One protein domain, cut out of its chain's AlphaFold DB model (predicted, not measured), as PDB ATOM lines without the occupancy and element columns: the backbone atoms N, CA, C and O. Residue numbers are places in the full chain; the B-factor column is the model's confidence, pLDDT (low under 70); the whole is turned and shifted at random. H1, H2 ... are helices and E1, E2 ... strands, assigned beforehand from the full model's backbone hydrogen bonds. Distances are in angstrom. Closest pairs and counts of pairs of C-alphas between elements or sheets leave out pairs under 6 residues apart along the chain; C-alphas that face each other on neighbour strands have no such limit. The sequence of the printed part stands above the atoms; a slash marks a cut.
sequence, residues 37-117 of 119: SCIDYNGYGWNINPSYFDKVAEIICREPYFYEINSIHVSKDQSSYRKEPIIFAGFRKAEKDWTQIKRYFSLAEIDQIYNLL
ATOM      1  N   SER A  37     367.707 286.061 163.440       91.25
ATOM      2  CA  SER A  37     368.795 285.152 163.052       91.25
ATOM      3  C   SER A  37     368.353 284.114 162.010       91.25
ATOM      4  O   SER A  37     369.183 283.596 161.266       91.25
ATOM      5  N   CYS A  38     367.043 283.879 161.880       93.38
ATOM      6  CA  CYS A  38     366.453 283.028 160.851       93.38
ATOM      7  C   CYS A  38     366.355 283.698 159.465       93.38
ATOM      8  O   CYS A  38     365.870 283.070 158.520       93.38
ATOM      9  N   ILE A  39     366.756 284.965 159.328       96.38
ATOM     10  CA  ILE A  39     366.669 285.719 158.073       96.38
ATOM     11  C   ILE A  39     368.048 285.792 157.415       96.38
ATOM     12  O   ILE A  39     368.982 286.391 157.947       96.38
ATOM     13  N   ASP A  40     368.153 285.233 156.215       97.25
ATOM     14  CA  ASP A  40     369.313 285.382 155.343       97.25
ATOM     15  C   ASP A  40     369.038 286.467 154.296       97.25
ATOM     16  O   ASP A  40     368.269 286.272 153.352       97.25
ATOM     17  N   TYR A  41     369.695 287.613 154.472       96.88
ATOM     18  CA  TYR A  41     369.567 288.792 153.611       96.88
ATOM     19  C   TYR A  41     370.388 288.701 152.315       96.88
ATOM     20  O   TYR A  41     370.463 289.673 151.561       96.88
ATOM     21  N   ASN A  42     371.045 287.572 152.041       95.88
ATOM     22  CA  ASN A  42     371.798 287.403 150.808       95.88
ATOM     23  C   ASN A  42     370.850 287.346 149.597       95.88
ATOM     24  O   ASN A  42     369.930 286.533 149.529       95.88
ATOM     25  N   GLY A  43     371.097 288.203 148.605       92.44
ATOM     26  CA  GLY A  43     370.318 288.249 147.366       92.44
ATOM     27  C   GLY A  43     370.638 287.123 146.375       92.44
ATOM     28  O   GLY A  43     369.907 286.938 145.406       92.44
ATOM     29  N   TYR A  44     371.724 286.367 146.581       93.06
ATOM     30  CA  TYR A  44     372.149 285.251 145.721       93.06
ATOM     31  C   TYR A  44     372.213 285.596 144.221       93.06
ATOM     32  O   TYR A  44     371.788 284.815 143.369       93.06
ATOM     33  N   GLY A  45     372.761 286.770 143.899       93.56
ATOM     34  CA  GLY A  45     372.874 287.283 142.529       93.56
ATOM     35  C   GLY A  45     371.742 288.226 142.115       93.56
ATOM     36  O   GLY A  45     371.870 288.909 141.102       93.56
ATOM     37  N   TRP A  46     370.678 288.331 142.913       95.75
ATOM     38  CA  TRP A  46     369.645 289.349 142.750       95.75
ATOM     39  C   TRP A  46     369.959 290.591 143.582       95.75
ATOM     40  O   TRP A  46     370.403 290.495 144.726       95.75
ATOM     41  N   ASN A  47     369.681 291.769 143.023       95.44
ATOM     42  CA  ASN A  47     369.742 293.024 143.764       95.44
ATOM     43  C   ASN A  47     368.393 293.272 144.458       95.44
ATOM     44  O   ASN A  47     367.466 293.801 143.845       95.44
ATOM     45  N   ILE A  48     368.274 292.842 145.715       97.06
ATOM     46  CA  ILE A  48     367.047 292.943 146.516       97.06
ATOM     47  C   ILE A  48     367.328 293.859 147.704       97.06
ATOM     48  O   ILE A  48     368.312 293.675 148.417       97.06
ATOM     49  N   ASN A  49     366.454 294.837 147.943       97.25
ATOM     50  CA  ASN A  49     366.547 295.664 149.141       97.25
ATOM     51  C   ASN A  49     366.286 294.794 150.396       97.25
ATOM     52  O   ASN A  49     365.243 294.137 150.442       97.25
ATOM     53  N   PRO A  50     367.163 294.809 151.424       96.00
ATOM     54  CA  PRO A  50     366.985 294.027 152.653       96.00
ATOM     55  C   PRO A  50     365.619 294.201 153.336       96.00
ATOM     56  O   PRO A  50     365.103 293.253 153.922       96.00
ATOM     57  N   SER A  51     364.982 295.368 153.182       96.06
ATOM     58  CA  SER A  51     363.639 295.626 153.720       96.06
ATOM     59  C   SER A  51     362.569 294.659 153.206       96.06
ATOM     60  O   SER A  51     361.582 294.443 153.900       96.06
ATOM     61  N   TYR A  52     362.736 294.030 152.037       98.06
ATOM     62  CA  TYR A  52     361.787 293.015 151.569       98.06
ATOM     63  C   TYR A  52     361.769 291.769 152.459       98.06
ATOM     64  O   TYR A  52     360.714 291.165 152.634       98.06
ATOM     65  N   PHE A  53     362.903 291.403 153.056       97.38
ATOM     66  CA  PHE A  53     362.976 290.280 153.986       97.38
ATOM     67  C   PHE A  53     362.272 290.624 155.302       97.38
ATOM     68  O   PHE A  53     361.489 289.815 155.795       97.38
ATOM     69  N   ASP A  54     362.468 291.846 155.811       94.38
ATOM     70  CA  ASP A  54     361.734 292.351 156.978       94.38
ATOM     71  C   ASP A  54     360.220 292.414 156.702       94.38
ATOM     72  O   ASP A  54     359.430 291.940 157.514       94.38
ATOM     73  N   LYS A  55     359.797 292.916 155.531       95.44
ATOM     74  CA  LYS A  55     358.380 292.934 155.121       95.44
ATOM     75  C   LYS A  55     357.773 291.532 155.112       95.44
ATOM     76  O   LYS A  55     356.663 291.349 155.602       95.44
ATOM     77  N   VAL A  56     358.485 290.535 154.580       96.25
ATOM     78  CA  VAL A  56     358.029 289.134 154.609       96.25
ATOM     79  C   VAL A  56     357.915 288.630 156.042       96.25
ATOM     80  O   VAL A  56     356.931 287.979 156.376       96.25
ATOM     81  N   ALA A  57     358.880 288.953 156.898       93.75
ATOM     82  CA  ALA A  57     358.852 288.573 158.302       93.75
ATOM     83  C   ALA A  57     357.606 289.149 159.012       93.75
ATOM     84  O   ALA A  57     356.864 288.412 159.661       93.75
ATOM     85  N   GLU A  58     357.300 290.428 158.782       91.12
ATOM     86  CA  GLU A  58     356.083 291.089 159.272       91.12
ATOM     87  C   GLU A  58     354.797 290.437 158.725       91.12
ATOM     88  O   GLU A  58     353.856 290.189 159.486       91.12
ATOM     89  N   ILE A  59     354.743 290.126 157.425       91.69
ATOM     90  CA  ILE A  59     353.598 289.435 156.808       91.69
ATOM     91  C   ILE A  59     353.364 288.080 157.490       91.69
ATOM     92  O   ILE A  59     352.241 287.768 157.881       91.69
ATOM     93  N   ILE A  60     354.421 287.285 157.669       91.50
ATOM     94  CA  ILE A  60     354.326 285.932 158.226       91.50
ATOM     95  C   ILE A  60     353.964 285.943 159.710       91.50
ATOM     96  O   ILE A  60     353.154 285.123 160.134       91.50
ATOM     97  N   CYS A  61     354.483 286.883 160.502       88.38
ATOM     98  CA  CYS A  61     354.122 286.984 161.919       88.38
ATOM     99  C   CYS A  61     352.648 287.342 162.159       88.38
ATOM    100  O   CYS A  61     352.155 287.168 163.272       88.38
ATOM    101  N   ARG A  62     351.937 287.802 161.122       85.19
ATOM    102  CA  ARG A  62     350.492 288.069 161.143       85.19
ATOM    103  C   ARG A  62     349.651 286.914 160.591       85.19
ATOM    104  O   ARG A  62     348.425 286.996 160.635       85.19
ATOM    105  N   GLU A  63     350.264 285.840 160.083       84.19
ATOM    106  CA  GLU A  63     349.522 284.651 159.651       84.19
ATOM    107  C   GLU A  63     348.779 284.021 160.847       84.19
ATOM    108  O   GLU A  63     349.351 283.881 161.937       84.19
ATOM    109  N   PRO A  64     347.517 283.585 160.669       81.06
ATOM    110  CA  PRO A  64     346.781 282.903 161.721       81.06
ATOM    111  C   PRO A  64     347.558 281.699 162.244       81.06
ATOM    112  O   PRO A  64     348.036 280.856 161.473       81.06
ATOM    113  N   TYR A  65     347.624 281.601 163.569       78.06
ATOM    114  CA  TYR A  65     348.349 280.554 164.280       78.06
ATOM    115  C   TYR A  65     349.866 280.568 164.056       78.06
ATOM    116  O   TYR A  65     350.493 279.559 164.333       78.06
ATOM    117  N   PHE A  66     350.489 281.658 163.589       86.38
ATOM    118  CA  PHE A  66     351.953 281.764 163.563       86.38
ATOM    119  C   PHE A  66     352.545 281.400 164.937       86.38
ATOM    120  O   PHE A  66     352.051 281.876 165.959       86.38
ATOM    121  N   TYR A  67     353.566 280.543 164.986       86.88
ATOM    122  CA  TYR A  67     354.268 280.177 166.220       86.88
ATOM    123  C   TYR A  67     355.725 280.638 166.181       86.88
ATOM    124  O   TYR A  67     356.106 281.480 166.988       86.88
ATOM    125  N   GLU A  68     356.505 280.140 165.220       89.06
ATOM    126  CA  GLU A  68     357.916 280.502 165.061       89.06
ATOM    127  C   GLU A  68     358.325 280.514 163.583       89.06
ATOM    128  O   GLU A  68     357.834 279.712 162.778       89.06
ATOM    129  N   ILE A  69     359.247 281.416 163.230       91.56
ATOM    130  CA  ILE A  69     359.949 281.375 161.944       91.56
ATOM    131  C   ILE A  69     361.004 280.272 162.011       91.56
ATOM    132  O   ILE A  69     361.701 280.115 163.004       91.56
ATOM    133  N   ASN A  70     361.138 279.530 160.917       92.25
ATOM    134  CA  ASN A  70     362.252 278.618 160.688       92.25
ATOM    135  C   ASN A  70     363.315 279.297 159.811       92.25
ATOM    136  O   ASN A  70     364.488 279.328 160.166       92.25
ATOM    137  N   SER A  71     362.914 279.856 158.664       95.00
ATOM    138  CA  SER A  71     363.848 280.569 157.784       95.00
ATOM    139  C   SER A  71     363.165 281.506 156.792       95.00
ATOM    140  O   SER A  71     362.081 281.205 156.291       95.00
ATOM    141  N   ILE A  72     363.842 282.608 156.461       97.94
ATOM    142  CA  ILE A  72     363.510 283.507 155.348       97.94
ATOM    143  C   ILE A  72     364.769 283.710 154.503       97.94
ATOM    144  O   ILE A  72     365.817 284.045 155.045       97.94
ATOM    145  N   HIS A  73     364.685 283.482 153.192       97.94
ATOM    146  CA  HIS A  73     365.816 283.614 152.260       97.94
ATOM    147  C   HIS A  73     365.337 283.660 150.804       97.94
ATOM    148  O   HIS A  73     364.194 283.309 150.509       97.94
ATOM    149  N   VAL A  74     366.204 284.026 149.854       98.31
ATOM    150  CA  VAL A  74     365.877 283.902 148.421       98.31
ATOM    151  C   VAL A  74     365.857 282.430 148.009       98.31
ATOM    152  O   VAL A  74     366.858 281.721 148.114       98.31
ATOM    153  N   SER A  75     364.732 281.958 147.472       98.00
ATOM    154  CA  SER A  75     364.624 280.606 146.927       98.00
ATOM    155  C   SER A  75     365.263 280.539 145.544       98.00
ATOM    156  O   SER A  75     364.682 281.013 144.568       98.00
ATOM    157  N   LYS A  76     366.440 279.913 145.434       96.88
ATOM    158  CA  LYS A  76     367.134 279.727 144.145       96.88
ATOM    159  C   LYS A  76     366.282 278.960 143.132       96.88
ATOM    160  O   LYS A  76     366.206 279.375 141.978       96.88
ATOM    161  N   ASP A  77     365.612 277.898 143.573       96.50
ATOM    162  CA  ASP A  77     364.798 277.043 142.703       96.50
ATOM    163  C   ASP A  77     363.586 277.800 142.155       96.50
ATOM    164  O   ASP A  77     363.378 277.848 140.941       96.50
ATOM    165  N   GLN A  78     362.818 278.462 143.029       97.88
ATOM    166  CA  GLN A  78     361.643 279.224 142.599       97.88
ATOM    167  C   GLN A  78     362.027 280.460 141.789       97.88
ATOM    168  O   GLN A  78     361.371 280.754 140.791       97.88
ATOM    169  N   SER A  79     363.121 281.135 142.152       97.31
ATOM    170  CA  SER A  79     363.612 282.280 141.381       97.31
ATOM    171  C   SER A  79     364.069 281.862 139.981       97.31
ATOM    172  O   SER A  79     363.790 282.538 138.993       97.31
ATOM    173  N   SER A  80     364.721 280.702 139.861       96.31
ATOM    174  CA  SER A  80     365.153 280.155 138.569       96.31
ATOM    175  C   SER A  80     363.979 279.716 137.697       96.31
ATOM    176  O   SER A  80     364.053 279.862 136.474       96.31
ATOM    177  N   TYR A  81     362.919 279.181 138.310       97.31
ATOM    178  CA  TYR A  81     361.693 278.767 137.631       97.31
ATOM    179  C   TYR A  81     360.887 279.969 137.119       97.31
ATOM    180  O   TYR A  81     360.505 279.988 135.952       97.31
ATOM    181  N   ARG A  82     360.689 280.995 137.958       96.81
ATOM    182  CA  ARG A  82     359.887 282.189 137.628       96.81
ATOM    183  C   ARG A  82     360.664 283.300 136.917       96.81
ATOM    184  O   ARG A  82     360.051 284.211 136.377       96.81
ATOM    185  N   LYS A  83     361.999 283.205 136.873       97.19
ATOM    186  CA  LYS A  83     362.911 284.212 136.293       97.19
ATOM    187  C   LYS A  83     362.829 285.586 136.969       97.19
ATOM    188  O   LYS A  83     363.075 286.605 136.336       97.19
ATOM    189  N   GLU A  84     362.557 285.598 138.266       97.81
ATOM    190  CA  GLU A  84     362.482 286.793 139.113       97.81
ATOM    191  C   GLU A  84     362.927 286.438 140.545       97.81
ATOM    192  O   GLU A  84     362.930 285.253 140.886       97.81
ATOM    193  N   PRO A  85     363.317 287.399 141.403       97.94
ATOM    194  CA  PRO A  85     363.665 287.098 142.787       97.94
ATOM    195  C   PRO A  85     362.430 286.670 143.589       97.94
ATOM    196  O   PRO A  85     361.473 287.430 143.731       97.94
ATOM    197  N   ILE A  86     362.491 285.469 144.164       98.56
ATOM    198  CA  ILE A  86     361.447 284.919 145.031       98.56
ATOM    199  C   ILE A  86     361.987 284.746 146.444       98.56
ATOM    200  O   ILE A  86     362.926 283.978 146.668       98.56
ATOM    201  N   ILE A  87     361.356 285.411 147.408       98.56
ATOM    202  CA  ILE A  87     361.651 285.234 148.829       98.56
ATOM    203  C   ILE A  87     360.806 284.079 149.361       98.56
ATOM    204  O   ILE A  87     359.579 284.070 149.262       98.56
ATOM    205  N   PHE A  88     361.480 283.080 149.917       98.25
ATOM    206  CA  PHE A  88     360.873 281.999 150.672       98.25
ATOM    207  C   PHE A  88     360.710 282.400 152.133       98.25
ATOM    208  O   PHE A  88     361.610 283.003 152.715       98.25
ATOM    209  N   ALA A  89     359.600 281.975 152.731       96.94
ATOM    210  CA  ALA A  89     359.419 281.966 154.172       96.94
ATOM    211  C   ALA A  89     358.906 280.608 154.646       96.94
ATOM    212  O   ALA A  89     357.901 280.082 154.159       96.94
ATOM    213  N   GLY A  90     359.603 280.059 155.629       94.94
ATOM    214  CA  GLY A  90     359.259 278.830 156.309       94.94
ATOM    215  C   GLY A  90     358.953 279.095 157.775       94.94
ATOM    216  O   GLY A  90     359.782 279.681 158.464       94.94
ATOM    217  N   PHE A  91     357.811 278.628 158.269       92.62
ATOM    218  CA  PHE A  91     357.381 278.832 159.659       92.62
ATOM    219  C   PHE A  91     356.529 277.660 160.162       92.62
ATOM    220  O   PHE A  91     356.152 276.778 159.386       92.62
ATOM    221  N   ARG A  92     356.239 277.633 161.465       89.75
ATOM    222  CA  ARG A  92     355.379 276.624 162.106       89.75
ATOM    223  C   ARG A  92     354.176 277.269 162.774       89.75
ATOM    224  O   ARG A  92     354.210 278.458 163.098       89.75
ATOM    225  N   LYS A  93     353.127 276.467 162.990       85.69
ATOM    226  CA  LYS A  93     351.886 276.911 163.642       85.69
ATOM    227  C   LYS A  93     351.720 276.485 165.102       85.69
ATOM    228  O   LYS A  93     350.845 276.994 165.796       85.69
ATOM    229  N   ALA A  94     352.550 275.565 165.585       79.75
ATOM    230  CA  ALA A  94     352.541 275.133 166.977       79.75
ATOM    231  C   ALA A  94     353.894 274.533 167.377       79.75
ATOM    232  O   ALA A  94     354.603 273.985 166.537       79.75
ATOM    233  N   GLU A  95     354.198 274.565 168.675       73.12
ATOM    234  CA  GLU A  95     355.427 274.021 169.273       73.12
ATOM    235  C   GLU A  95     355.662 272.535 168.953       73.12
ATOM    236  O   GLU A  95     356.796 272.095 168.786       73.12
ATOM    237  N   LYS A  96     354.584 271.750 168.836       73.12
ATOM    238  CA  LYS A  96     354.634 270.300 168.574       73.12
ATOM    239  C   LYS A  96     354.209 269.920 167.155       73.12
ATOM    240  O   LYS A  96     353.973 268.743 166.889       73.12
ATOM    241  N   ASP A  97     354.110 270.897 166.253       70.50
ATOM    242  CA  ASP A  97     353.877 270.647 164.833       70.50
ATOM    243  C   ASP A  97     355.207 270.690 164.074       70.50
ATOM    244  O   ASP A  97     355.811 271.742 163.861       70.50
ATOM    245  N   TRP A  98     355.675 269.514 163.665       71.06
ATOM    246  CA  TRP A  98     356.908 269.368 162.889       71.06
ATOM    247  C   TRP A  98     356.726 269.771 161.421       71.06
ATOM    248  O   TRP A  98     357.708 269.865 160.680       71.06
ATOM    249  N   THR A  99     355.488 270.027 160.991       83.25
ATOM    250  CA  THR A  99     355.164 270.384 159.614       83.25
ATOM    251  C   THR A  99     355.494 271.850 159.370       83.25
ATOM    252  O   THR A  99     354.823 272.765 159.843       83.25
ATOM    253  N   GLN A 100     356.545 272.090 158.590       87.50
ATOM    254  CA  GLN A 100     356.873 273.433 158.131       87.50
ATOM    255  C   GLN A 100     355.865 273.888 157.074       87.50
ATOM    256  O   GLN A 100     355.683 273.232 156.045       87.50
ATOM    257  N   ILE A 101     355.289 275.067 157.280       91.81
ATOM    258  CA  ILE A 101     354.534 275.775 156.252       91.81
ATOM    259  C   ILE A 101     355.507 276.582 155.415       91.81
ATOM    260  O   ILE A 101     356.390 277.255 155.942       91.81
ATOM    261  N   LYS A 102     355.332 276.494 154.099       95.12
ATOM    262  CA  LYS A 102     356.190 277.123 153.100       95.12
ATOM    263  C   LYS A 102     355.393 278.164 152.327       95.12
ATOM    264  O   LYS A 102     354.318 277.861 151.806       95.12
ATOM    265  N   ARG A 103     355.932 279.374 152.234       96.44
ATOM    266  CA  ARG A 103     355.417 280.467 151.407       96.44
ATOM    267  C   ARG A 103     356.519 280.981 150.492       96.44
ATOM    268  O   ARG A 103     357.698 280.908 150.830       96.44
ATOM    269  N   TYR A 104     356.110 281.481 149.336       98.19
ATOM    270  CA  TYR A 104     356.987 282.017 148.307       98.19
ATOM    271  C   TYR A 104     356.363 283.302 147.792       98.19
ATOM    272  O   TYR A 104     355.198 283.280 147.400       98.19
ATOM    273  N   PHE A 105     357.133 284.383 147.800       98.25
ATOM    274  CA  PHE A 105     356.655 285.704 147.430       98.25
ATOM    275  C   PHE A 105     357.575 286.327 146.383       98.25
ATOM    276  O   PHE A 105     358.792 286.388 146.571       98.25
ATOM    277  N   SER A 106     356.989 286.814 145.295       98.31
ATOM    278  CA  SER A 106     357.611 287.827 144.442       98.31
ATOM    279  C   SER A 106     357.665 289.169 145.174       98.31
ATOM    280  O   SER A 106     356.895 289.422 146.103       98.31
ATOM    281  N   LEU A 107     358.549 290.069 144.741       98.25
ATOM    282  CA  LEU A 107     358.632 291.413 145.330       98.25
ATOM    283  C   LEU A 107     357.322 292.200 145.161       98.25
ATOM    284  O   LEU A 107     356.907 292.901 146.081       98.25
ATOM    285  N   ALA A 108     356.634 292.016 144.031       97.56
ATOM    286  CA  ALA A 108     355.343 292.644 143.768       97.56
ATOM    287  C   ALA A 108     354.250 292.161 144.739       97.56
ATOM    288  O   ALA A 108     353.502 292.980 145.269       97.56
ATOM    289  N   GLU A 109     354.178 290.853 145.013       97.88
ATOM    290  CA  GLU A 109     353.245 290.299 146.006       97.88
ATOM    291  C   GLU A 109     353.547 290.830 147.413       97.88
ATOM    292  O   GLU A 109     352.621 291.149 148.156       97.88
ATOM    293  N   ILE A 110     354.830 290.972 147.773       97.62
ATOM    294  CA  ILE A 110     355.220 291.538 149.072       97.62
ATOM    295  C   ILE A 110     354.703 292.966 149.202       97.62
ATOM    296  O   ILE A 110     354.078 293.283 150.209       97.62
ATOM    297  N   ASP A 111     354.923 293.818 148.202       96.75
ATOM    298  CA  ASP A 111     354.443 295.200 148.251       96.75
ATOM    299  C   ASP A 111     352.917 295.271 148.320       96.75
ATOM    300  O   ASP A 111     352.373 296.035 149.117       96.75
ATOM    301  N   GLN A 112     352.214 294.447 147.540       95.94
ATOM    302  CA  GLN A 112     350.753 294.384 147.575       95.94
ATOM    303  C   GLN A 112     350.231 294.000 148.960       95.94
ATOM    304  O   GLN A 112     349.390 294.707 149.509       95.94
ATOM    305  N   ILE A 113     350.732 292.905 149.538       93.38
ATOM    306  CA  ILE A 113     350.274 292.422 150.844       93.38
ATOM    307  C   ILE A 113     350.661 293.419 151.935       93.38
ATOM    308  O   ILE A 113     349.827 293.765 152.765       93.38
ATOM    309  N   TYR A 114     351.901 293.909 151.925       91.50
ATOM    310  CA  TYR A 114     352.401 294.810 152.959       91.50
ATOM    311  C   TYR A 114     351.636 296.138 152.984       91.50
ATOM    312  O   TYR A 114     351.286 296.619 154.057       91.50
ATOM    313  N   ASN A 115     351.284 296.689 151.818       91.19
ATOM    314  CA  ASN A 115     350.467 297.902 151.732       91.19
ATOM    315  C   ASN A 115     349.041 297.708 152.277       91.19
ATOM    316  O   ASN A 115     348.425 298.671 152.724       91.19
ATOM    317  N   LEU A 116     348.512 296.479 152.265       88.94
ATOM    318  CA  LEU A 116     347.204 296.156 152.846       88.94
ATOM    319  C   LEU A 116     347.244 295.998 154.372       88.94
ATOM    320  O   LEU A 116     346.187 295.960 155.000       88.94
ATOM    321  N   LEU A 117     348.432 295.908 154.983       79.56
ATOM    322  CA  LEU A 117     348.561 295.743 156.432       79.56
ATOM    323  C   LEU A 117     348.225 297.019 157.228       79.56
ATOM    324  O   LEU A 117     348.167 296.931 158.452       79.56
TER     325      LEU A 117
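AT A GLANCE: This is residues 37 to 117 of the 119 residues of an uncharacterized protein of Pseudomonadales bacterium RIFCSPHIGHO2_12_FULL_40_16 (UniProt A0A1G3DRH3). A small sheet of three antiparallel strands has helix H1 over one face and the short helix H2 near one end of the opposite face, while H3 leads off from the end of E3 and packs on H1. The printed part has 81 residues, with three named helices and three named strands in the order H1 E1 H2 E2 E3 H3; the sheet's order is E1 E2 E3, and the class is mixed, helices and strands. The whole is compact, with a radius of gyration of the C-alphas of 12.4 A, and spans 36 by 27 by 22 A.

IN THESE COORDINATES: Begin with residues 37 to 50, a stretch with no named element. Find C-alpha 51 at (363.639, 295.626, 153.720); from there H1 runs to residue 61, 15.2 A. E1 is residues 68 to 74, 18.8 A; H2 is residues 76 to 82, 10.1 A; E2 is residues 86 to 92, 19.9 A; E3 is residues 101 to 106, 17.2 A. H3, residues 107 to 116, 14.5 A, ends at C-alpha 116, (347.204, 296.156, 152.846).

HOW THE PARTS SIT: Look first at inner strand E2: N 90 and O 71 of E1 are 2.8 A apart, and N 89 and O 103 of E3 are 2.9 A apart, both within hydrogen-bond range. E2 and E3 are a hairpin. There are three layers, helices on both faces of a sheet: H1 and H3 on one, H2 on the other. H1's height over the sheet is 8.7 A, its closest C-alphas to E2 being Val 56 and Ala 89, 7.3 A. H1 and H3 touch at a steep tilt of 55 degrees, the same way, closest at C-alphas 55 and 114, 6.6 A. H2 is closest to E2 at C-alphas 79 and 86, 5.0 A, and is apart from H1 and H3. In H1, H2 and H3 every O i to N i+4 pair is within hydrogen-bond range.

THE WHOLE: The C-alphas farthest apart, of Asn 47 and Lys 96, are 36.9 A apart. The printed part has no cut, no link is long, and no printed residue is under 70 in pLDDT.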